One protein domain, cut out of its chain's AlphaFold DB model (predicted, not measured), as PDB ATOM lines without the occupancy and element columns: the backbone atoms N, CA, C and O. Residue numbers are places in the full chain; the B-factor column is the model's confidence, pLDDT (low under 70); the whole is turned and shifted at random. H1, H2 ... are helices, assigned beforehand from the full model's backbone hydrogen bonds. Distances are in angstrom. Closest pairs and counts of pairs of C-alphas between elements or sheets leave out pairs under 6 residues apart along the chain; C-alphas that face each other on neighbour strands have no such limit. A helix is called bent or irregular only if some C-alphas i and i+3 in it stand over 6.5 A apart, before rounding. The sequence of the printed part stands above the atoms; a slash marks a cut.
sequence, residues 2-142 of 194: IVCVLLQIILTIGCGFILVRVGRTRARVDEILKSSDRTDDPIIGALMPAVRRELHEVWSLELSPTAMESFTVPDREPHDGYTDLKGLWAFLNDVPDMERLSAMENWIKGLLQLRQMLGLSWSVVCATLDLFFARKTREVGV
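Overview. This is residues 2 to 142 of the 194 residues of an uncharacterized protein of Verrucomicrobia bacterium (UniProt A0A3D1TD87). A long helix, H1, sticks out like a handle from a small helical body, and residues 2 to 17 of it stand free. In the body H2, H5 and H6 form a three-helix bundle, H4 packs on H5 near the last residues of H1, and an unnamed stretch, residues 69 to 84, loops from the short H3 to H4. The printed part has 141 residues with six named helices, H1 to H6 in order, and no named strand; the class is all helix. The whole is loose, with a radius of gyration of the C-alphas of 19.0 A, and is a rod spanning 75 by 30 by 25 A.

Along the chain. Find C-alpha 2 at (74.711, -38.982, 65.857); from there H1, residues 2 to 34, runs 47.3 A to C-alpha 34 at (35.160, -51.389, 43.068). Next comes H2, residues 42 to 61, 29.9 A long, with a kink of 31 degrees near residue 50; it is irregular, but only just, C-alphas 46 and 49 being 6.8 A apart. H3, residues 65 to 68, measures 6.5 A, and H4, residues 85 to 93, 12.2 A. H5, residues 101 to 118, runs 25.8 A. H6, residues 122 to 140, runs 25.0 A with a kink of 37 degrees near residue 134, and ends at C-alpha 140, (12.161, -43.192, 30.397).

Arrangement. Start at H2 and H5, the hubs, touching three helices each. They touch each other at Glu 54 and Leu 118, their closest C-alphas, 6.0 A apart, at a shallow tilt of 28 degrees, the same way. H6 touches H2 with residues 124 to 132 alone, closest at the C-alphas of Ile 43 and Thr 128, 5.8 A. H5 and H6 form a hairpin at a shallow tilt of 16 degrees, closest at the C-alphas of Leu 101 and Val 140, 6.4 A. H4 and H5 form another, at a steep tilt of 39 degrees, with the C-alphas of Leu 92 and Trp 107 closest at 6.2 A. H1 touches H2 with residues 22 to 29 alone, the C-alphas of Thr 25 and Trp 59 being closest at 6.7 A. H3 touches no helix. In H1, H4 and H5 every O i to N i+4 pair is within hydrogen-bond range, against 14 of 16 in H2 and 13 of 15 in H6; H3 is too short for such a pair.

Size, cuts and confidence. The C-alphas of Ile 2 and Gly 141, the two farthest apart, are 75.3 A from each other. The printed part has no cut, and its one long link is H3 to H4. Look for pLDDT under 70 in 31 residues, among them 34 to 40 and 59 to 70.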
ATOM      1  N   ILE A   2      75.876 -38.290  65.260       69.06
ATOM      2  CA  ILE A   2      74.711 -38.982  65.857       69.06
ATOM      3  C   ILE A   2      73.366 -38.293  65.544       69.06
ATOM      4  O   ILE A   2      72.411 -38.963  65.168       69.06
ATOM      5  N   VAL A   3      73.307 -36.958  65.610       68.75
ATOM      6  CA  VAL A   3      72.084 -36.183  65.313       68.75
ATOM      7  C   VAL A   3      71.631 -36.343  63.854       68.75
ATOM      8  O   VAL A   3      70.442 -36.496  63.605       68.75
ATOM      9  N   CYS A   4      72.560 -36.384  62.891       67.75
ATOM     10  CA  CYS A   4      72.230 -36.578  61.472       67.75
ATOM     11  C   CYS A   4      71.687 -37.985  61.189       67.75
ATOM     12  O   CYS A   4      70.740 -38.128  60.421       67.75
ATOM     13  N   VAL A   5      72.247 -39.008  61.844       73.50
ATOM     14  CA  VAL A   5      71.796 -40.402  61.705       73.50
ATOM     15  C   VAL A   5      70.404 -40.587  62.319       73.50
ATOM     16  O   VAL A   5      69.534 -41.187  61.695       73.50
ATOM     17  N   LEU A   6      70.149 -40.004  63.495       70.25
ATOM     18  CA  LEU A   6      68.820 -39.995  64.119       70.25
ATOM     19  C   LEU A   6      67.779 -39.278  63.250       70.25
ATOM     20  O   LEU A   6      66.679 -39.798  63.074       70.25
ATOM     21  N   LEU A   7      68.130 -38.135  62.652       70.50
ATOM     22  CA  LEU A   7      67.230 -37.398  61.760       70.50
ATOM     23  C   LEU A   7      66.878 -38.216  60.506       70.50
ATOM     24  O   LEU A   7      65.715 -38.264  60.116       70.50
ATOM     25  N   GLN A   8      67.859 -38.905  59.909       72.00
ATOM     26  CA  GLN A   8      67.645 -39.793  58.761       72.00
ATOM     27  C   GLN A   8      66.759 -40.991  59.102       72.00
ATOM     28  O   GLN A   8      65.890 -41.347  58.306       72.00
ATOM     29  N   ILE A   9      66.937 -41.599  60.276       71.88
ATOM     30  CA  ILE A   9      66.100 -42.715  60.728       71.88
ATOM     31  C   ILE A   9      64.656 -42.238  60.935       71.88
ATOM     32  O   ILE A   9      63.730 -42.881  60.445       71.88
ATOM     33  N   ILE A  10      64.456 -41.082  61.577       73.50
ATOM     34  CA  ILE A  10      63.122 -40.495  61.784       73.50
ATOM     35  C   ILE A  10      62.453 -40.162  60.446       73.50
ATOM     36  O   ILE A  10      61.284 -40.488  60.258       73.50
ATOM     37  N   LEU A  11      63.187 -39.577  59.492       73.19
ATOM     38  CA  LEU A  11      62.672 -39.294  58.148       73.19
ATOM     39  C   LEU A  11      62.316 -40.577  57.393       73.19
ATOM     40  O   LEU A  11      61.260 -40.643  56.779       73.19
ATOM     41  N   THR A  12      63.149 -41.612  57.472       72.25
ATOM     42  CA  THR A  12      62.914 -42.872  56.751       72.25
ATOM     43  C   THR A  12      61.713 -43.624  57.326       72.25
ATOM     44  O   THR A  12      60.859 -44.093  56.574       72.25
ATOM     45  N   ILE A  13      61.595 -43.687  58.656       71.94
ATOM     46  CA  ILE A  13      60.445 -44.297  59.340       71.94
ATOM     47  C   ILE A  13      59.177 -43.470  59.093       71.94
ATOM     48  O   ILE A  13      58.128 -44.036  58.791       71.94
ATOM     49  N   GLY A  14      59.271 -42.139  59.155       68.50
ATOM     50  CA  GLY A  14      58.166 -41.224  58.871       68.50
ATOM     51  C   GLY A  14      57.660 -41.346  57.432       68.50
ATOM     52  O   GLY A  14      56.463 -41.529  57.215       68.50
ATOM     53  N   CYS A  15      58.559 -41.343  56.444       69.75
ATOM     54  CA  CYS A  15      58.219 -41.566  55.039       69.75
ATOM     55  C   CYS A  15      57.619 -42.959  54.812       69.75
ATOM     56  O   CYS A  15      56.609 -43.075  54.121       69.75
ATOM     57  N   GLY A  16      58.181 -44.005  55.425       69.44
ATOM     58  CA  GLY A  16      57.637 -45.364  55.351       69.44
ATOM     59  C   GLY A  16      56.219 -45.461  55.922       69.44
ATOM     60  O   GLY A  16      55.334 -46.039  55.291       69.44
ATOM     61  N   PHE A  17      55.969 -44.831  57.072       72.25
ATOM     62  CA  PHE A  17      54.645 -44.780  57.692       72.25
ATOM     63  C   PHE A  17      53.628 -44.035  56.817       72.25
ATOM     64  O   PHE A  17      52.516 -44.526  56.614       72.25
ATOM     65  N   ILE A  18      54.018 -42.892  56.241       68.88
ATOM     66  CA  ILE A  18      53.175 -42.123  55.316       68.88
ATOM     67  C   ILE A  18      52.857 -42.948  54.062       68.88
ATOM     68  O   ILE A  18      51.695 -43.022  53.671       68.88
ATOM     69  N   LEU A  19      53.839 -43.622  53.459       70.50
ATOM     70  CA  LEU A  19      53.636 -44.433  52.252       70.50
ATOM     71  C   LEU A  19      52.704 -45.625  52.494       70.50
ATOM     72  O   LEU A  19      51.782 -45.849  51.709       70.50
ATOM     73  N   VAL A  20      52.891 -46.358  53.596       71.88
ATOM     74  CA  VAL A  20      51.993 -47.462  53.981       71.88
ATOM     75  C   VAL A  20      50.576 -46.941  54.226       71.88
ATOM     76  O   VAL A  20      49.601 -47.578  53.822       71.88
ATOM     77  N   ARG A  21      50.443 -45.767  54.850       67.38
ATOM     78  CA  ARG A  21      49.150 -45.134  55.115       67.38
ATOM     79  C   ARG A  21      48.448 -44.704  53.827       67.38
ATOM     80  O   ARG A  21      47.307 -45.101  53.617       67.38
ATOM     81  N   VAL A  22      49.136 -43.977  52.946       68.06
ATOM     82  CA  VAL A  22      48.617 -43.575  51.628       68.06
ATOM     83  C   VAL A  22      48.227 -44.808  50.807       68.06
ATOM     84  O   VAL A  22      47.169 -44.813  50.181       68.06
ATOM     85  N   GLY A  23      49.027 -45.878  50.859       66.94
ATOM     86  CA  GLY A  23      48.714 -47.157  50.222       66.94
ATOM     87  C   GLY A  23      47.426 -47.796  50.752       66.94
ATOM     88  O   GLY A  23      46.588 -48.221  49.960       66.94
ATOM     89  N   ARG A  24      47.216 -47.807  52.077       72.19
ATOM     90  CA  ARG A  24      45.969 -48.305  52.691       72.19
ATOM     91  C   ARG A  24      44.758 -47.443  52.341       72.19
ATOM     92  O   ARG A  24      43.709 -48.000  52.037       72.19
ATOM     93  N   THR A  25      44.896 -46.117  52.355       68.00
ATOM     94  CA  THR A  25      43.823 -45.204  51.932       68.00
ATOM     95  C   THR A  25      43.451 -45.457  50.475       68.00
ATOM     96  O   THR A  25      42.272 -45.591  50.168       68.00
ATOM     97  N   ARG A  26      44.439 -45.612  49.581       69.25
ATOM     98  CA  ARG A  26      44.189 -45.945  48.172       69.25
ATOM     99  C   ARG A  26      43.455 -47.266  47.997       69.25
ATOM    100  O   ARG A  26      42.423 -47.284  47.340       69.25
ATOM    101  N   ALA A  27      43.934 -48.328  48.642       71.44
ATOM    102  CA  ALA A  27      43.301 -49.642  48.566       71.44
ATOM    103  C   ALA A  27      41.837 -49.622  49.041       71.44
ATOM    104  O   ALA A  27      41.001 -50.305  48.460       71.44
ATOM    105  N   ARG A  28      41.515 -48.812  50.057       72.19
ATOM    106  CA  ARG A  28      40.151 -48.665  50.592       72.19
ATOM    107  C   ARG A  28      39.236 -47.808  49.720       72.19
ATOM    108  O   ARG A  28      38.077 -48.162  49.539       72.19
ATOM    109  N   VAL A  29      39.752 -46.711  49.155       74.12
ATOM    110  CA  VAL A  29      39.035 -45.932  48.126       74.12
ATOM    111  C   VAL A  29      38.674 -46.854  46.972       74.12
ATOM    112  O   VAL A  29      37.526 -46.900  46.543       74.12
ATOM    113  N   ASP A  30      39.650 -47.639  46.519       74.38
ATOM    114  CA  ASP A  30      39.433 -48.620  45.470       74.38
ATOM    115  C   ASP A  30      38.421 -49.680  45.885       74.38
ATOM    116  O   ASP A  30      37.604 -50.045  45.062       74.38
ATOM    117  N   GLU A  31      38.407 -50.152  47.129       75.50
ATOM    118  CA  GLU A  31      37.419 -51.130  47.604       75.50
ATOM    119  C   GLU A  31      35.974 -50.601  47.546       75.50
ATOM    120  O   GLU A  31      35.090 -51.290  47.033       75.50
ATOM    121  N   ILE A  32      35.730 -49.368  48.009       72.25
ATOM    122  CA  ILE A  32      34.397 -48.736  47.980       72.25
ATOM    123  C   ILE A  32      33.945 -48.484  46.538       72.25
ATOM    124  O   ILE A  32      32.788 -48.725  46.194       72.25
ATOM    125  N   LEU A  33      34.859 -48.033  45.677       73.56
ATOM    126  CA  LEU A  33      34.535 -47.737  44.282       73.56
ATOM    127  C   LEU A  33      34.413 -49.022  43.433       73.56
ATOM    128  O   LEU A  33      33.560 -49.084  42.545       73.56
ATOM    129  N   LYS A  34      35.187 -50.075  43.745       67.88
ATOM    130  CA  LYS A  34      35.160 -51.389  43.068       67.88
ATOM    131  C   LYS A  34      33.888 -52.175  43.314       67.88
ATOM    132  O   LYS A  34      33.516 -52.962  42.452       67.88
ATOM    133  N   SER A  35      33.179 -51.971  44.428       56.38
ATOM    134  CA  SER A  35      31.907 -52.680  44.654       56.38
ATOM    135  C   SER A  35      30.799 -52.323  43.649       56.38
ATOM    136  O   SER A  35      29.677 -52.789  43.795       56.38
ATOM    137  N   SER A  36      31.097 -51.507  42.632       56.25
ATOM    138  CA  SER A  36      30.132 -50.981  41.670       56.25
ATOM    139  C   SER A  36      30.632 -50.947  40.219       56.25
ATOM    140  O   SER A  36      30.051 -50.221  39.429       56.25
ATOM    141  N   ASP A  37      31.697 -51.698  39.901       54.94
ATOM    142  CA  ASP A  37      32.626 -51.642  38.745       54.94
ATOM    143  C   ASP A  37      32.043 -51.427  37.316       54.94
ATOM    144  O   ASP A  37      32.323 -52.171  36.381       54.94
ATOM    145  N   ARG A  38      31.245 -50.377  37.104       63.94
ATOM    146  CA  ARG A  38      30.701 -49.936  35.809       63.94
ATOM    147  C   ARG A  38      31.376 -48.643  35.375       63.94
ATOM    148  O   ARG A  38      30.724 -47.682  34.979       63.94
ATOM    149  N   THR A  39      32.704 -48.619  35.447       60.94
ATOM    150  CA  THR A  39      33.511 -47.497  34.937       60.94
ATOM    151  C   THR A  39      33.337 -47.273  33.432       60.94
ATOM    152  O   THR A  39      33.603 -46.172  32.955       60.94
ATOM    153  N   ASP A  40      32.816 -48.271  32.716       69.25
ATOM    154  CA  ASP A  40      32.440 -48.184  31.302       69.25
ATOM    155  C   ASP A  40      31.170 -47.352  31.050       69.25
ATOM    156  O   ASP A  40      30.898 -46.969  29.911       69.25
ATOM    157  N   ASP A  41      30.364 -47.069  32.082       83.62
ATOM    158  CA  ASP A  41      29.213 -46.188  31.917       83.62
ATOM    159  C   ASP A  41      29.688 -44.727  31.805       83.62
ATOM    160  O   ASP A  41      30.344 -44.240  32.720       83.62
ATOM    161  N   PRO A  42      29.354 -43.980  30.737       83.94
ATOM    162  CA  PRO A  42      29.823 -42.608  30.541       83.94
ATOM    163  C   PRO A  42      29.411 -41.640  31.659       83.94
ATOM    164  O   PRO A  42      30.147 -40.692  31.931       83.94
ATOM    165  N   ILE A  43      28.269 -41.858  32.319       87.00
ATOM    166  CA  ILE A  43      27.794 -40.995  33.411       87.00
ATOM    167  C   ILE A  43      28.677 -41.223  34.642       87.00
ATOM    168  O   ILE A  43      29.197 -40.271  35.228       87.00
ATOM    169  N   ILE A  44      28.916 -42.489  34.994       87.19
ATOM    170  CA  ILE A  44      29.795 -42.859  36.111       87.19
ATOM    171  C   ILE A  44      31.253 -42.533  35.799       87.19
ATOM    172  O   ILE A  44      31.958 -42.004  36.654       87.19
ATOM    173  N   GLY A  45      31.703 -42.781  34.574       83.38
ATOM    174  CA  GLY A  45      33.050 -42.486  34.098       83.38
ATOM    175  C   GLY A  45      33.394 -40.997  34.167       83.38
ATOM    176  O   GLY A  45      34.534 -40.656  34.470       83.38
ATOM    177  N   ALA A  46      32.418 -40.103  33.972       83.12
ATOM    178  CA  ALA A  46      32.608 -38.663  34.160       83.12
ATOM    179  C   ALA A  46      32.701 -38.259  35.643       83.12
ATOM    180  O   ALA A  46      33.478 -37.373  36.004       83.12
ATOM    181  N   LEU A  47      31.935 -38.922  36.514       87.38
ATOM    182  CA  LEU A  47      31.876 -38.635  37.949       87.38
ATOM    183  C   LEU A  47      33.076 -39.214  38.721       87.38
ATOM    184  O   LEU A  47      33.598 -38.590  39.651       87.38
ATOM    185  N   MET A  48      33.538 -40.398  38.318       86.94
ATOM    186  CA  MET A  48      34.530 -41.214  39.019       86.94
ATOM    187  C   MET A  48      35.853 -40.483  39.314       86.94
ATOM    188  O   MET A  48      36.321 -40.571  40.452       86.94
ATOM    189  N   PRO A  49      36.479 -39.737  38.378       86.81
ATOM    190  CA  PRO A  49      37.742 -39.056  38.651       86.81
ATOM    191  C   PRO A  49      37.616 -37.999  39.752       86.81
ATOM    192  O   PRO A  49      38.495 -37.895  40.607       86.81
ATOM    193  N   ALA A  50      36.514 -37.241  39.751       86.56
ATOM    194  CA  ALA A  50      36.259 -36.214  40.754       86.56
ATOM    195  C   ALA A  50      35.999 -36.844  42.125       86.56
ATOM    196  O   ALA A  50      36.651 -36.474  43.093       86.56
ATOM    197  N   VAL A  51      35.132 -37.858  42.191       85.81
ATOM    198  CA  VAL A  51      34.843 -38.591  43.434       85.81
ATOM    199  C   VAL A  51      36.109 -39.207  44.015       85.81
ATOM    200  O   VAL A  51      36.414 -39.006  45.185       85.81
ATOM    201  N   ARG A  52      36.898 -39.900  43.190       84.56
ATOM    202  CA  ARG A  52      38.170 -40.498  43.603       84.56
ATOM    203  C   ARG A  52      39.127 -39.456  44.182       84.56
ATOM    204  O   ARG A  52      39.764 -39.729  45.196       84.56
ATOM    205  N   ARG A  53      39.239 -38.282  43.552       84.75
ATOM    206  CA  ARG A  53      40.096 -37.194  44.041       84.75
ATOM    207  C   ARG A  53      39.631 -36.690  45.406       84.75
ATOM    208  O   ARG A  53      40.432 -36.719  46.334       84.75
ATOM    209  N   GLU A  54      38.364 -36.304  45.543       84.12
ATOM    210  CA  GLU A  54      37.845 -35.769  46.811       84.12
ATOM    211  C   GLU A  54      37.946 -36.805  47.939       84.12
ATOM    212  O   GLU A  54      38.356 -36.487  49.050       84.12
ATOM    213  N   LEU A  55      37.673 -38.081  47.647       78.69
ATOM    214  CA  LEU A  55      37.841 -39.165  48.616       78.69
ATOM    215  C   LEU A  55      39.296 -39.345  49.053       78.69
ATOM    216  O   LEU A  55      39.564 -39.563  50.235       78.69
ATOM    217  N   HIS A  56      40.252 -39.243  48.128       77.00
ATOM    218  CA  HIS A  56      41.665 -39.254  48.497       77.00
ATOM    219  C   HIS A  56      42.038 -38.058  49.370       77.00
ATOM    220  O   HIS A  56      42.776 -38.248  50.332       77.00
ATOM    221  N   GLU A  57      41.541 -36.861  49.066       73.62
ATOM    222  CA  GLU A  57      41.827 -35.651  49.841       73.62
ATOM    223  C   GLU A  57      41.240 -35.748  51.254       73.62
ATOM    224  O   GLU A  57      41.992 -35.682  52.231       73.62
ATOM    225  N   VAL A  58      39.943 -36.042  51.374       70.06
ATOM    226  CA  VAL A  58      39.235 -36.210  52.653       70.06
ATOM    227  C   VAL A  58      39.897 -37.284  53.523       70.06
ATOM    228  O   VAL A  58      40.224 -37.042  54.687       70.06
ATOM    229  N   TRP A  59      40.191 -38.463  52.968       68.44
ATOM    230  CA  TRP A  59      40.785 -39.558  53.746       68.44
ATOM    231  C   TRP A  59      42.303 -39.478  53.913       68.44
ATOM    232  O   TRP A  59      42.871 -40.234  54.705       68.44
ATOM    233  N   SER A  60      42.986 -38.585  53.195       64.69
ATOM    234  CA  SER A  60      44.388 -38.267  53.493       64.69
ATOM    235  C   SER A  60      44.525 -37.400  54.750       64.69
ATOM    236  O   SER A  60      45.539 -37.503  55.441       64.69
ATOM    237  N   LEU A  61      43.495 -36.605  55.067       61.25
ATOM    238  CA  LEU A  61      43.456 -35.682  56.203       61.25
ATOM    239  C   LEU A  61      42.926 -36.336  57.491       61.25
ATOM    240  O   LEU A  61      43.375 -35.988  58.585       61.25
ATOM    241  N   GLU A  62      42.024 -37.314  57.389       56.47
ATOM    242  CA  GLU A  62      41.495 -38.028  58.554       56.47
ATOM    243  C   GLU A  62      42.525 -39.017  59.141       56.47
ATOM    244  O   GLU A  62      42.878 -40.064  58.582       56.47
ATOM    245  N   LEU A  63      43.045 -38.673  60.324       50.66
ATOM    246  CA  LEU A  63      44.079 -39.440  61.020       50.66
ATOM    247  C   LEU A  63      43.577 -40.773  61.625       50.66
ATOM    248  O   LEU A  63      44.419 -41.569  62.061       50.66
ATOM    249  N   SER A  64      42.278 -41.102  61.555       48.56
ATOM    250  CA  SER A  64      41.697 -42.284  62.216       48.56
ATOM    251  C   SER A  64      41.062 -43.327  61.270       48.56
ATOM    252  O   SER A  64      40.263 -42.972  60.407       48.56
ATOM    253  N   PRO A  65      41.317 -44.637  61.475       45.81
ATOM    254  CA  PRO A  65      40.624 -45.738  60.795       45.81
ATOM    255  C   PRO A  65      39.102 -45.808  61.017       45.81
ATOM    256  O   PRO A  65      38.441 -46.523  60.270       45.81
ATOM    257  N   THR A  66      38.558 -45.120  62.029       49.00
ATOM    258  CA  THR A  66      37.123 -45.128  62.390       49.00
ATOM    259  C   THR A  66      36.264 -44.133  61.608       49.00
ATOM    260  O   THR A  66      35.045 -44.237  61.651       49.00
ATOM    261  N   ALA A  67      36.870 -43.228  60.834       51.34
ATOM    262  CA  ALA A  67      36.172 -42.283  59.951       51.34
ATOM    263  C   ALA A  67      35.332 -42.956  58.844       51.34
ATOM    264  O   ALA A  67      34.569 -42.321  58.123       51.34
ATOM    265  N   MET A  68      35.536 -44.262  58.669       47.59
ATOM    266  CA  MET A  68      35.070 -45.071  57.549       47.59
ATOM    267  C   MET A  68      33.574 -45.407  57.622       47.59
ATOM    268  O   MET A  68      32.942 -45.579  56.587       47.59
ATOM    269  N   GLU A  69      33.009 -45.474  58.830       48.84
ATOM    270  CA  GLU A  69      31.593 -45.794  59.081       48.84
ATOM    271  C   GLU A  69      30.744 -44.534  59.333       48.84
ATOM    272  O   GLU A  69      29.526 -44.615  59.467       48.84
ATOM    273  N   SER A  70      31.375 -43.355  59.391       54.56
ATOM    274  CA  SER A  70      30.744 -42.107  59.832       54.56
ATOM    275  C   SER A  70      30.399 -41.121  58.715       54.56
ATOM    276  O   SER A  70      29.842 -40.066  59.012       54.56
ATOM    277  N   PHE A  71      30.679 -41.430  57.441       71.75
ATOM    278  CA  PHE A  71      30.188 -40.622  56.313       71.75
ATOM    279  C   PHE A  71      28.716 -40.938  56.046       71.75
ATOM    280  O   PHE A  71      28.341 -41.535  55.036       71.75
ATOM    281  N   THR A  72      27.884 -40.564  57.014       78.62
ATOM    282  CA  THR A  72      26.433 -40.585  56.895       78.62
ATOM    283  C   THR A  72      26.018 -39.604  55.816       78.62
ATOM    284  O   THR A  72      26.451 -38.448  55.829       78.62
ATOM    285  N   VAL A  73      25.159 -40.052  54.908       83.69
ATOM    286  CA  VAL A  73      24.662 -39.192  53.836       83.69
ATOM    287  C   VAL A  73      23.868 -38.031  54.451       83.69
ATOM    288  O   VAL A  73      22.921 -38.282  55.207       83.69
ATOM    289  N   PRO A  74      24.246 -36.767  54.179       74.75
ATOM    290  CA  PRO A  74      23.531 -35.615  54.710       74.75
ATOM    291  C   PRO A  74      22.143 -35.498  54.078       74.75
ATOM    292  O   PRO A  74      21.927 -35.936  52.949       74.75
ATOM    293  N   ASP A  75      21.215 -34.872  54.807       75.12
ATOM    294  CA  ASP A  75      19.891 -34.482  54.299       75.12
ATOM    295  C   ASP A  75      19.124 -35.646  53.625       75.12
ATOM    296  O   ASP A  75      18.414 -35.480  52.633       75.12
ATOM    297  N   ARG A  76      19.301 -36.857  54.167       78.06
ATOM    298  CA  ARG A  76      18.657 -38.083  53.696       78.06
ATOM    299  C   ARG A  76      17.168 -38.105  54.046       78.06
ATOM    300  O   ARG A  76      16.787 -37.833  55.187       78.06
ATOM    301  N   GLU A  77      16.328 -38.522  53.104       74.38
ATOM    302  CA  GLU A  77      14.917 -38.794  53.366       74.38
ATOM    303  C   GLU A  77      14.733 -40.211  53.957       74.38
ATOM    304  O   GLU A  77      15.472 -41.137  53.622       74.38
ATOM    305  N   PRO A  78      13.733 -40.449  54.832       71.06
ATOM    306  CA  PRO A  78      13.544 -41.757  55.475       71.06
ATOM    307  C   PRO A  78      13.358 -42.946  54.519       71.06
ATOM    308  O   PRO A  78      13.535 -44.087  54.935       71.06
ATOM    309  N   HIS A  79      12.974 -42.682  53.269       78.38
ATOM    310  CA  HIS A  79      12.742 -43.686  52.234       78.38
ATOM    311  C   HIS A  79      13.933 -43.875  51.280       78.38
ATOM    312  O   HIS A  79      13.848 -44.711  50.382       78.38
ATOM    313  N   ASP A  80      15.035 -43.143  51.469       79.94
ATOM    314  CA  ASP A  80      16.260 -43.354  50.697       79.94
ATOM    315  C   ASP A  80      16.894 -44.695  51.106       79.94
ATOM    316  O   ASP A  80      17.154 -44.942  52.287       79.94
ATOM    317  N   GLY A  81      17.161 -45.571  50.134       81.88
ATOM    318  CA  GLY A  81      17.649 -46.942  50.362       81.88
ATOM    319  C   GLY A  81      19.117 -47.069  50.791       81.88
ATOM    320  O   GLY A  81      19.620 -48.181  50.914       81.88
ATOM    321  N   TYR A  82      19.813 -45.955  51.005       86.75
ATOM    322  CA  TYR A  82      21.231 -45.893  51.363       86.75
ATOM    323  C   TYR A  82      21.433 -45.067  52.632       86.75
ATOM    324  O   TYR A  82      20.666 -44.152  52.896       86.75
ATOM    325  N   THR A  83      22.460 -45.357  53.428       86.38
ATOM    326  CA  THR A  83      22.753 -44.627  54.683       86.38
ATOM    327  C   THR A  83      24.124 -43.966  54.696       86.38
ATOM    328  O   THR A  83      24.330 -42.977  55.398       86.38
ATOM    329  N   ASP A  84      25.047 -44.502  53.910       84.88
ATOM    330  CA  ASP A  84      26.450 -44.118  53.868       84.88
ATOM    331  C   ASP A  84      26.925 -43.924  52.421       84.88
ATOM    332  O   ASP A  84      26.200 -44.195  51.456       84.88
ATOM    333  N   LEU A  85      28.164 -43.453  52.270       83.88
ATOM    334  CA  LEU A  85      28.808 -43.260  50.972       83.88
ATOM    335  C   LEU A  85      28.823 -44.527  50.107       83.88
ATOM    336  O   LEU A  85      28.653 -44.420  48.895       83.88
ATOM    337  N   LYS A  86      29.034 -45.713  50.689       82.50
ATOM    338  CA  LYS A  86      29.104 -46.961  49.919       82.50
ATOM    339  C   LYS A  86      27.735 -47.299  49.329       82.50
ATOM    340  O   LYS A  86      27.648 -47.608  48.143       82.50
ATOM    341  N   GLY A  87      26.680 -47.201  50.135       86.31
ATOM    342  CA  GLY A  87      25.302 -47.390  49.692       86.31
ATOM    343  C   GLY A  87      24.882 -46.352  48.653       86.31
ATOM    344  O   GLY A  87      24.299 -46.713  47.634       86.31
ATOM    345  N   LEU A  88      25.232 -45.080  48.865       88.38
ATOM    346  CA  LEU A  88      24.944 -44.008  47.911       88.38
ATOM    347  C   LEU A  88      25.676 -44.229  46.582       88.38
ATOM    348  O   LEU A  88      25.086 -44.074  45.517       88.38
ATOM    349  N   TRP A  89      26.949 -44.621  46.633       87.81
ATOM    350  CA  TRP A  89      27.729 -44.917  45.438       87.81
ATOM    351  C   TRP A  89      27.152 -46.112  44.674       87.81
ATOM    352  O   TRP A  89      26.970 -46.025  43.462       87.81
ATOM    353  N   ALA A  90      26.786 -47.193  45.368       86.19
ATOM    354  CA  ALA A  90      26.130 -48.346  44.752       86.19
ATOM    355  C   ALA A  90      24.808 -47.955  44.070       86.19
ATOM    356  O   ALA A  90      24.602 -48.300  42.911       86.19
ATOM    357  N   PHE A  91      23.967 -47.167  44.749       88.62
ATOM    358  CA  PHE A  91      22.734 -46.624  44.179       88.62
ATOM    359  C   PHE A  91      22.995 -45.784  42.922       88.62
ATOM    360  O   PHE A  91      22.315 -45.946  41.911       88.62
ATOM    361  N   LEU A  92      24.009 -44.915  42.947       89.38
ATOM    362  CA  LEU A  92      24.347 -44.098  41.786       89.38
ATOM    363  C   LEU A  92      24.852 -44.926  40.605       89.38
ATOM    364  O   LEU A  92      24.652 -44.505  39.476       89.38
ATOM    365  N   ASN A  93      25.455 -46.093  40.830       87.88
ATOM    366  CA  ASN A  93      25.903 -46.983  39.753       87.88
ATOM    367  C   ASN A  93      24.769 -47.791  39.109       87.88
ATOM    368  O   ASN A  93      24.967 -48.372  38.037       87.88
ATOM    369  N   ASP A  94      23.574 -47.782  39.698       84.94
ATOM    370  CA  ASP A  94      22.394 -48.476  39.181       84.94
ATOM    371  C   ASP A  94      21.660 -47.676  38.086       84.94
ATOM    372  O   ASP A  94      20.437 -47.600  38.002       84.94
ATOM    373  N   VAL A  95      22.440 -47.005  37.233       79.38
ATOM    374  CA  VAL A  95      21.944 -46.115  36.177       79.38
ATOM    375  C   VAL A  95      21.039 -46.851  35.176       79.38
ATOM    376  O   VAL A  95      19.994 -46.308  34.812       79.38
ATOM    377  N   PRO A  96      21.387 -48.059  34.692       72.00
ATOM    378  CA  PRO A  96      20.620 -48.775  33.667       72.00
ATOM    379  C   PRO A  96      19.208 -49.204  34.057       72.00
ATOM    380  O   PRO A  96      18.368 -49.239  33.167       72.00
ATOM    381  N   ASP A  97      18.914 -49.397  35.342       75.38
ATOM    382  CA  ASP A  97      17.621 -49.932  35.798       75.38
ATOM    383  C   ASP A  97      16.547 -48.828  35.977       75.38
ATOM    384  O   ASP A  97      15.473 -49.021  36.553       75.38
ATOM    385  N   MET A  98      16.814 -47.627  35.449       82.56
ATOM    386  CA  MET A  98      15.915 -46.472  35.506       82.56
ATOM    387  C   MET A  98      14.914 -46.452  34.354       82.56
ATOM    388  O   MET A  98      15.136 -45.813  33.330       82.56
ATOM    389  N   GLU A  99      13.760 -47.075  34.566       81.12
ATOM    390  CA  GLU A  99      12.652 -47.075  33.595       81.12
ATOM    391  C   GLU A  99      11.553 -46.046  33.920       81.12
ATOM    392  O   GLU A  99      10.529 -45.965  33.244       81.12
ATOM    393  N   ARG A 100      11.711 -45.272  35.001       87.00
ATOM    394  CA  ARG A 100      10.671 -44.367  35.515       87.00
ATOM    395  C   ARG A 100      11.230 -43.002  35.884       87.00
ATOM    396  O   ARG A 100      12.341 -42.889  36.397       87.00
ATOM    397  N   LEU A 101      10.395 -41.974  35.737       85.94
ATOM    398  CA  LEU A 101      10.740 -40.594  36.092       85.94
ATOM    399  C   LEU A 101      11.122 -40.450  37.574       85.94
ATOM    400  O   LEU A 101      12.084 -39.763  37.894       85.94
ATOM    401  N   SER A 102      10.455 -41.183  38.470       85.38
ATOM    402  CA  SER A 102      10.798 -41.206  39.898       85.38
ATOM    403  C   SER A 102      12.191 -41.786  40.175       85.38
ATOM    404  O   SER A 102      12.854 -41.373  41.121       85.38
ATOM    405  N   ALA A 103      12.660 -42.733  39.354       87.94
ATOM    406  CA  ALA A 103      14.013 -43.269  39.474       87.94
ATOM    407  C   ALA A 103      15.052 -42.219  39.043       87.94
ATOM    408  O   ALA A 103      16.054 -42.041  39.731       87.94
ATOM    409  N   MET A 104      14.763 -41.452  37.981       88.56
ATOM    410  CA  MET A 104      15.599 -40.313  37.588       88.56
ATOM    411  C   MET A 104      15.663 -39.246  38.682       88.56
ATOM    412  O   MET A 104      16.744 -38.756  39.002       88.56
ATOM    413  N   GLU A 105      14.519 -38.901  39.279       87.69
ATOM    414  CA  GLU A 105      14.456 -37.954  40.395       87.69
ATOM    415  C   GLU A 105      15.349 -38.401  41.551       87.69
ATOM    416  O   GLU A 105      16.179 -37.622  42.020       87.69
ATOM    417  N   ASN A 106      15.218 -39.658  41.978       88.00
ATOM    418  CA  ASN A 106      16.004 -40.208  43.080       88.00
ATOM    419  C   ASN A 106      17.499 -40.235  42.758       88.00
ATOM    420  O   ASN A 106      18.316 -39.925  43.621       88.00
ATOM    421  N   TRP A 107      17.874 -40.548  41.518       90.62
ATOM    422  CA  TRP A 107      19.278 -40.539  41.125       90.62
ATOM    423  C   TRP A 107      19.891 -39.144  41.197       90.62
ATOM    424  O   TRP A 107      20.968 -38.958  41.763       90.62
ATOM    425  N   ILE A 108      19.169 -38.138  40.698       90.75
ATOM    426  CA  ILE A 108      19.602 -36.743  40.779       90.75
ATOM    427  C   ILE A 108      19.714 -36.300  42.245       90.75
ATOM    428  O   ILE A 108      20.686 -35.631  42.599       90.75
ATOM    429  N   LYS A 109      18.774 -36.700  43.118       87.94
ATOM    430  CA  LYS A 109      18.892 -36.466  44.570       87.94
ATOM    431  C   LYS A 109      20.184 -37.070  45.125       87.94
ATOM    432  O   LYS A 109      20.933 -36.367  45.800       87.94
ATOM    433  N   GLY A 110      20.473 -38.328  44.787       90.06
ATOM    434  CA  GLY A 110      21.700 -39.006  45.197       90.06
ATOM    435  C   GLY A 110      22.963 -38.279  44.725       90.06
ATOM    436  O   GLY A 110      23.903 -38.100  45.499       90.06
ATOM    437  N   LEU A 111      22.981 -37.774  43.486       91.31
ATOM    438  CA  LEU A 111      24.112 -37.010  42.954       91.31
ATOM    439  C   LEU A 111      24.330 -35.707  43.739       91.31
ATOM    440  O   LEU A 111      25.468 -35.339  44.038       91.31
ATOM    441  N   LEU A 112      23.249 -35.012  44.102       88.62
ATOM    442  CA  LEU A 112      23.329 -33.803  44.920       88.62
ATOM    443  C   LEU A 112      23.806 -34.095  46.347       88.62
ATOM    444  O   LEU A 112      24.647 -33.359  46.862       88.62
ATOM    445  N   GLN A 113      23.331 -35.174  46.967       87.56
ATOM    446  CA  GLN A 113      23.805 -35.612  48.282       87.56
ATOM    447  C   GLN A 113      25.289 -36.008  48.240       87.56
ATOM    448  O   GLN A 113      26.057 -35.634  49.128       87.56
ATOM    449  N   LEU A 114      25.737 -36.675  47.169       88.38
ATOM    450  CA  LEU A 114      27.153 -36.983  46.950       88.38
ATOM    451  C   LEU A 114      27.983 -35.702  46.831       88.38
ATOM    452  O   LEU A 114      29.043 -35.586  47.447       88.38
ATOM    453  N   ARG A 115      27.481 -34.712  46.084       89.06
ATOM    454  CA  ARG A 115      28.103 -33.388  45.986       89.06
ATOM    455  C   ARG A 115      28.225 -32.726  47.355       89.06
ATOM    456  O   ARG A 115      29.286 -32.194  47.655       89.06
ATOM    457  N   GLN A 116      27.173 -32.735  48.173       84.19
ATOM    458  CA  GLN A 116      27.222 -32.153  49.519       84.19
ATOM    459  C   GLN A 116      28.246 -32.850  50.411       84.19
ATOM    460  O   GLN A 116      28.982 -32.182  51.130       84.19
ATOM    461  N   MET A 117      28.289 -34.178  50.352       84.06
ATOM    462  CA  MET A 117      29.155 -34.984  51.202       84.06
ATOM    463  C   MET A 117      30.635 -34.845  50.830       84.06
ATOM    464  O   MET A 117      31.482 -34.817  51.716       84.06
ATOM    465  N   LEU A 118      30.943 -34.753  49.533       85.06
ATOM    466  CA  LEU A 118      32.319 -34.725  49.025       85.06
ATOM    467  C   LEU A 118      32.784 -33.344  48.555       85.06
ATOM    468  O   LEU A 118      33.895 -33.215  48.065       85.06
ATOM    469  N   GLY A 119      31.943 -32.312  48.645       84.81
ATOM    470  CA  GLY A 119      32.290 -30.971  48.170       84.81
ATOM    471  C   GLY A 119      32.488 -30.875  46.653       84.81
ATOM    472  O   GLY A 119      33.208 -29.992  46.188       84.81
ATOM    473  N   LEU A 120      31.852 -31.752  45.861       87.19
ATOM    474  CA  LEU A 120      32.028 -31.755  44.405       87.19
ATOM    475  C   LEU A 120      31.664 -30.388  43.806       87.19
ATOM    476  O   LEU A 120      30.639 -29.777  44.130       87.19
ATOM    477  N   SER A 121      32.492 -29.915  42.875       89.31
ATOM    478  CA  SER A 121      32.199 -28.672  42.164       89.31
ATOM    479  C   SER A 121      30.922 -28.803  41.327       89.31
ATOM    480  O   SER A 121      30.638 -29.858  40.754       89.31
ATOM    481  N   TRP A 122      30.184 -27.700  41.174       88.19
ATOM    482  CA  TRP A 122      29.008 -27.671  40.301       88.19
ATOM    483  C   TRP A 122      29.338 -28.007  38.846       88.19
ATOM    484  O   TRP A 122      28.498 -28.582  38.172       88.19
ATOM    485  N   SER A 123      30.558 -27.729  38.374       90.56
ATOM    486  CA  SER A 123      30.973 -28.097  37.014       90.56
ATOM    487  C   SER A 123      30.923 -29.610  36.771       90.56
ATOM    488  O   SER A 123      30.414 -30.048  35.743       90.56
ATOM    489  N   VAL A 124      31.363 -30.408  37.752       90.62
ATOM    490  CA  VAL A 124      31.303 -31.877  37.703       90.62
ATOM    491  C   VAL A 124      29.853 -32.344  37.736       90.62
ATOM    492  O   VAL A 124      29.461 -33.194  36.941       90.62
ATOM    493  N   VAL A 125      29.045 -31.765  38.629       90.56
ATOM    494  CA  VAL A 125      27.622 -32.110  38.752       90.56
ATOM    495  C   VAL A 125      26.872 -31.802  37.459       90.56
ATOM    496  O   VAL A 125      26.155 -32.665  36.969       90.56
ATOM    497  N   CYS A 126      27.070 -30.620  36.873       91.31
ATOM    498  CA  CYS A 126      26.437 -30.234  35.615       91.31
ATOM    499  C   CYS A 126      26.854 -31.148  34.464       91.31
ATOM    500  O   CYS A 126      25.987 -31.715  33.816       91.31
ATOM    501  N   ALA A 127      28.156 -31.389  34.275       91.75
ATOM    502  CA  ALA A 127      28.630 -32.294  33.225       91.75
ATOM    503  C   ALA A 127      28.052 -33.714  33.374       91.75
ATOM    504  O   ALA A 127      27.714 -34.372  32.390       91.75
ATOM    505  N   THR A 128      27.896 -34.178  34.616       92.69
ATOM    506  CA  THR A 128      27.269 -35.469  34.912       92.69
ATOM    507  C   THR A 128      25.770 -35.450  34.580       92.69
ATOM    508  O   THR A 128      25.270 -36.398  33.977       92.69
ATOM    509  N   LEU A 129      25.052 -34.378  34.934       92.56
ATOM    510  CA  LEU A 129      23.633 -34.200  34.604       92.56
ATOM    511  C   LEU A 129      23.397 -34.097  33.094       92.56
ATOM    512  O   LEU A 129      22.447 -34.694  32.597       92.56
ATOM    513  N   ASP A 130      24.266 -33.403  32.359       92.81
ATOM    514  CA  ASP A 130      24.192 -33.291  30.900       92.81
ATOM    515  C   ASP A 130      24.257 -34.677  30.241       92.81
ATOM    516  O   ASP A 130      23.404 -35.027  29.421       92.81
ATOM    517  N   LEU A 131      25.219 -35.513  30.656       91.31
ATOM    518  CA  LEU A 131      25.330 -36.901  30.193       91.31
ATOM    519  C   LEU A 131      24.125 -37.746  30.622       91.31
ATOM    520  O   LEU A 131      23.602 -38.535  29.828       91.31
ATOM    521  N   PHE A 132      23.673 -37.569  31.864       91.69
ATOM    522  CA  PHE A 132      22.526 -38.276  32.418       91.69
ATOM    523  C   PHE A 132      21.256 -38.002  31.608       91.69
ATOM    524  O   PHE A 132      20.618 -38.942  31.129       91.69
ATOM    525  N   PHE A 133      20.912 -36.733  31.379       90.81
ATOM    526  CA  PHE A 133      19.729 -36.362  30.606       90.81
ATOM    527  C   PHE A 133      19.859 -36.731  29.130       90.81
ATOM    528  O   PHE A 133      18.891 -37.230  28.556       90.81
ATOM    529  N   ALA A 134      21.037 -36.584  28.516       88.75
ATOM    530  CA  ALA A 134      21.246 -36.966  27.116       88.75
ATOM    531  C   ALA A 134      20.937 -38.451  26.846       88.75
ATOM    532  O   ALA A 134      20.520 -38.806  25.735       88.75
ATOM    533  N   ARG A 135      21.132 -39.304  27.861       87.62
ATOM    534  CA  ARG A 135      20.910 -40.749  27.793       87.62
ATOM    535  C   ARG A 135      19.533 -41.174  28.305       87.62
ATOM    536  O   ARG A 135      18.807 -41.861  27.592       87.62
ATOM    537  N   LYS A 136      19.155 -40.761  29.518       88.00
ATOM    538  CA  LYS A 136      18.018 -41.345  30.252       88.00
ATOM    539  C   LYS A 136      16.651 -40.819  29.857       88.00
ATOM    540  O   LYS A 136      15.666 -41.535  29.995       88.00
ATOM    541  N   THR A 137      16.585 -39.615  29.303       84.38
ATOM    542  CA  THR A 137      15.326 -39.027  28.814       84.38
ATOM    543  C   THR A 137      14.635 -39.909  27.778       84.38
ATOM    544  O   THR A 137      13.425 -40.127  27.844       84.38
ATOM    545  N   ARG A 138      15.414 -40.484  26.856       79.69
ATOM    546  CA  ARG A 138      14.904 -41.385  25.813       79.69
ATOM    547  C   ARG A 138      14.414 -42.707  26.386       79.69
ATOM    548  O   ARG A 138      13.388 -43.206  25.946       79.69
ATOM    549  N   GLU A 139      15.138 -43.253  27.358       81.69
ATOM    550  CA  GLU A 139      14.841 -44.555  27.966       81.69
ATOM    551  C   GLU A 139      13.568 -44.506  28.827       81.69
ATOM    552  O   GLU A 139      12.750 -45.417  28.773       81.69
ATOM    553  N   VAL A 140      13.348 -43.403  29.547       83.25
ATOM    554  CA  VAL A 140      12.161 -43.192  30.397       83.25
ATOM    555  C   VAL A 140      10.947 -42.675  29.601       83.25
ATOM    556  O   VAL A 140       9.842 -42.575  30.134       83.25
ATOM    557  N   GLY A 141      11.119 -42.348  28.315       83.00
ATOM    558  CA  GLY A 141      10.047 -41.819  27.465       83.00
ATOM    559  C   GLY A 141       9.608 -40.398  27.841       83.00
ATOM    560  O   GLY A 141       8.476 -40.003  27.561       83.00
ATOM    561  N   VAL A 142      10.489 -39.628  28.487       84.44
ATOM    562  CA  VAL A 142      10.224 -38.259  28.946       84.44
ATOM    563  C   VAL A 142      11.267 -37.316  28.358       84.44
ATOM    564  O   VAL A 142      12.453 -37.399  28.667       84.44
TER     565      VAL A 142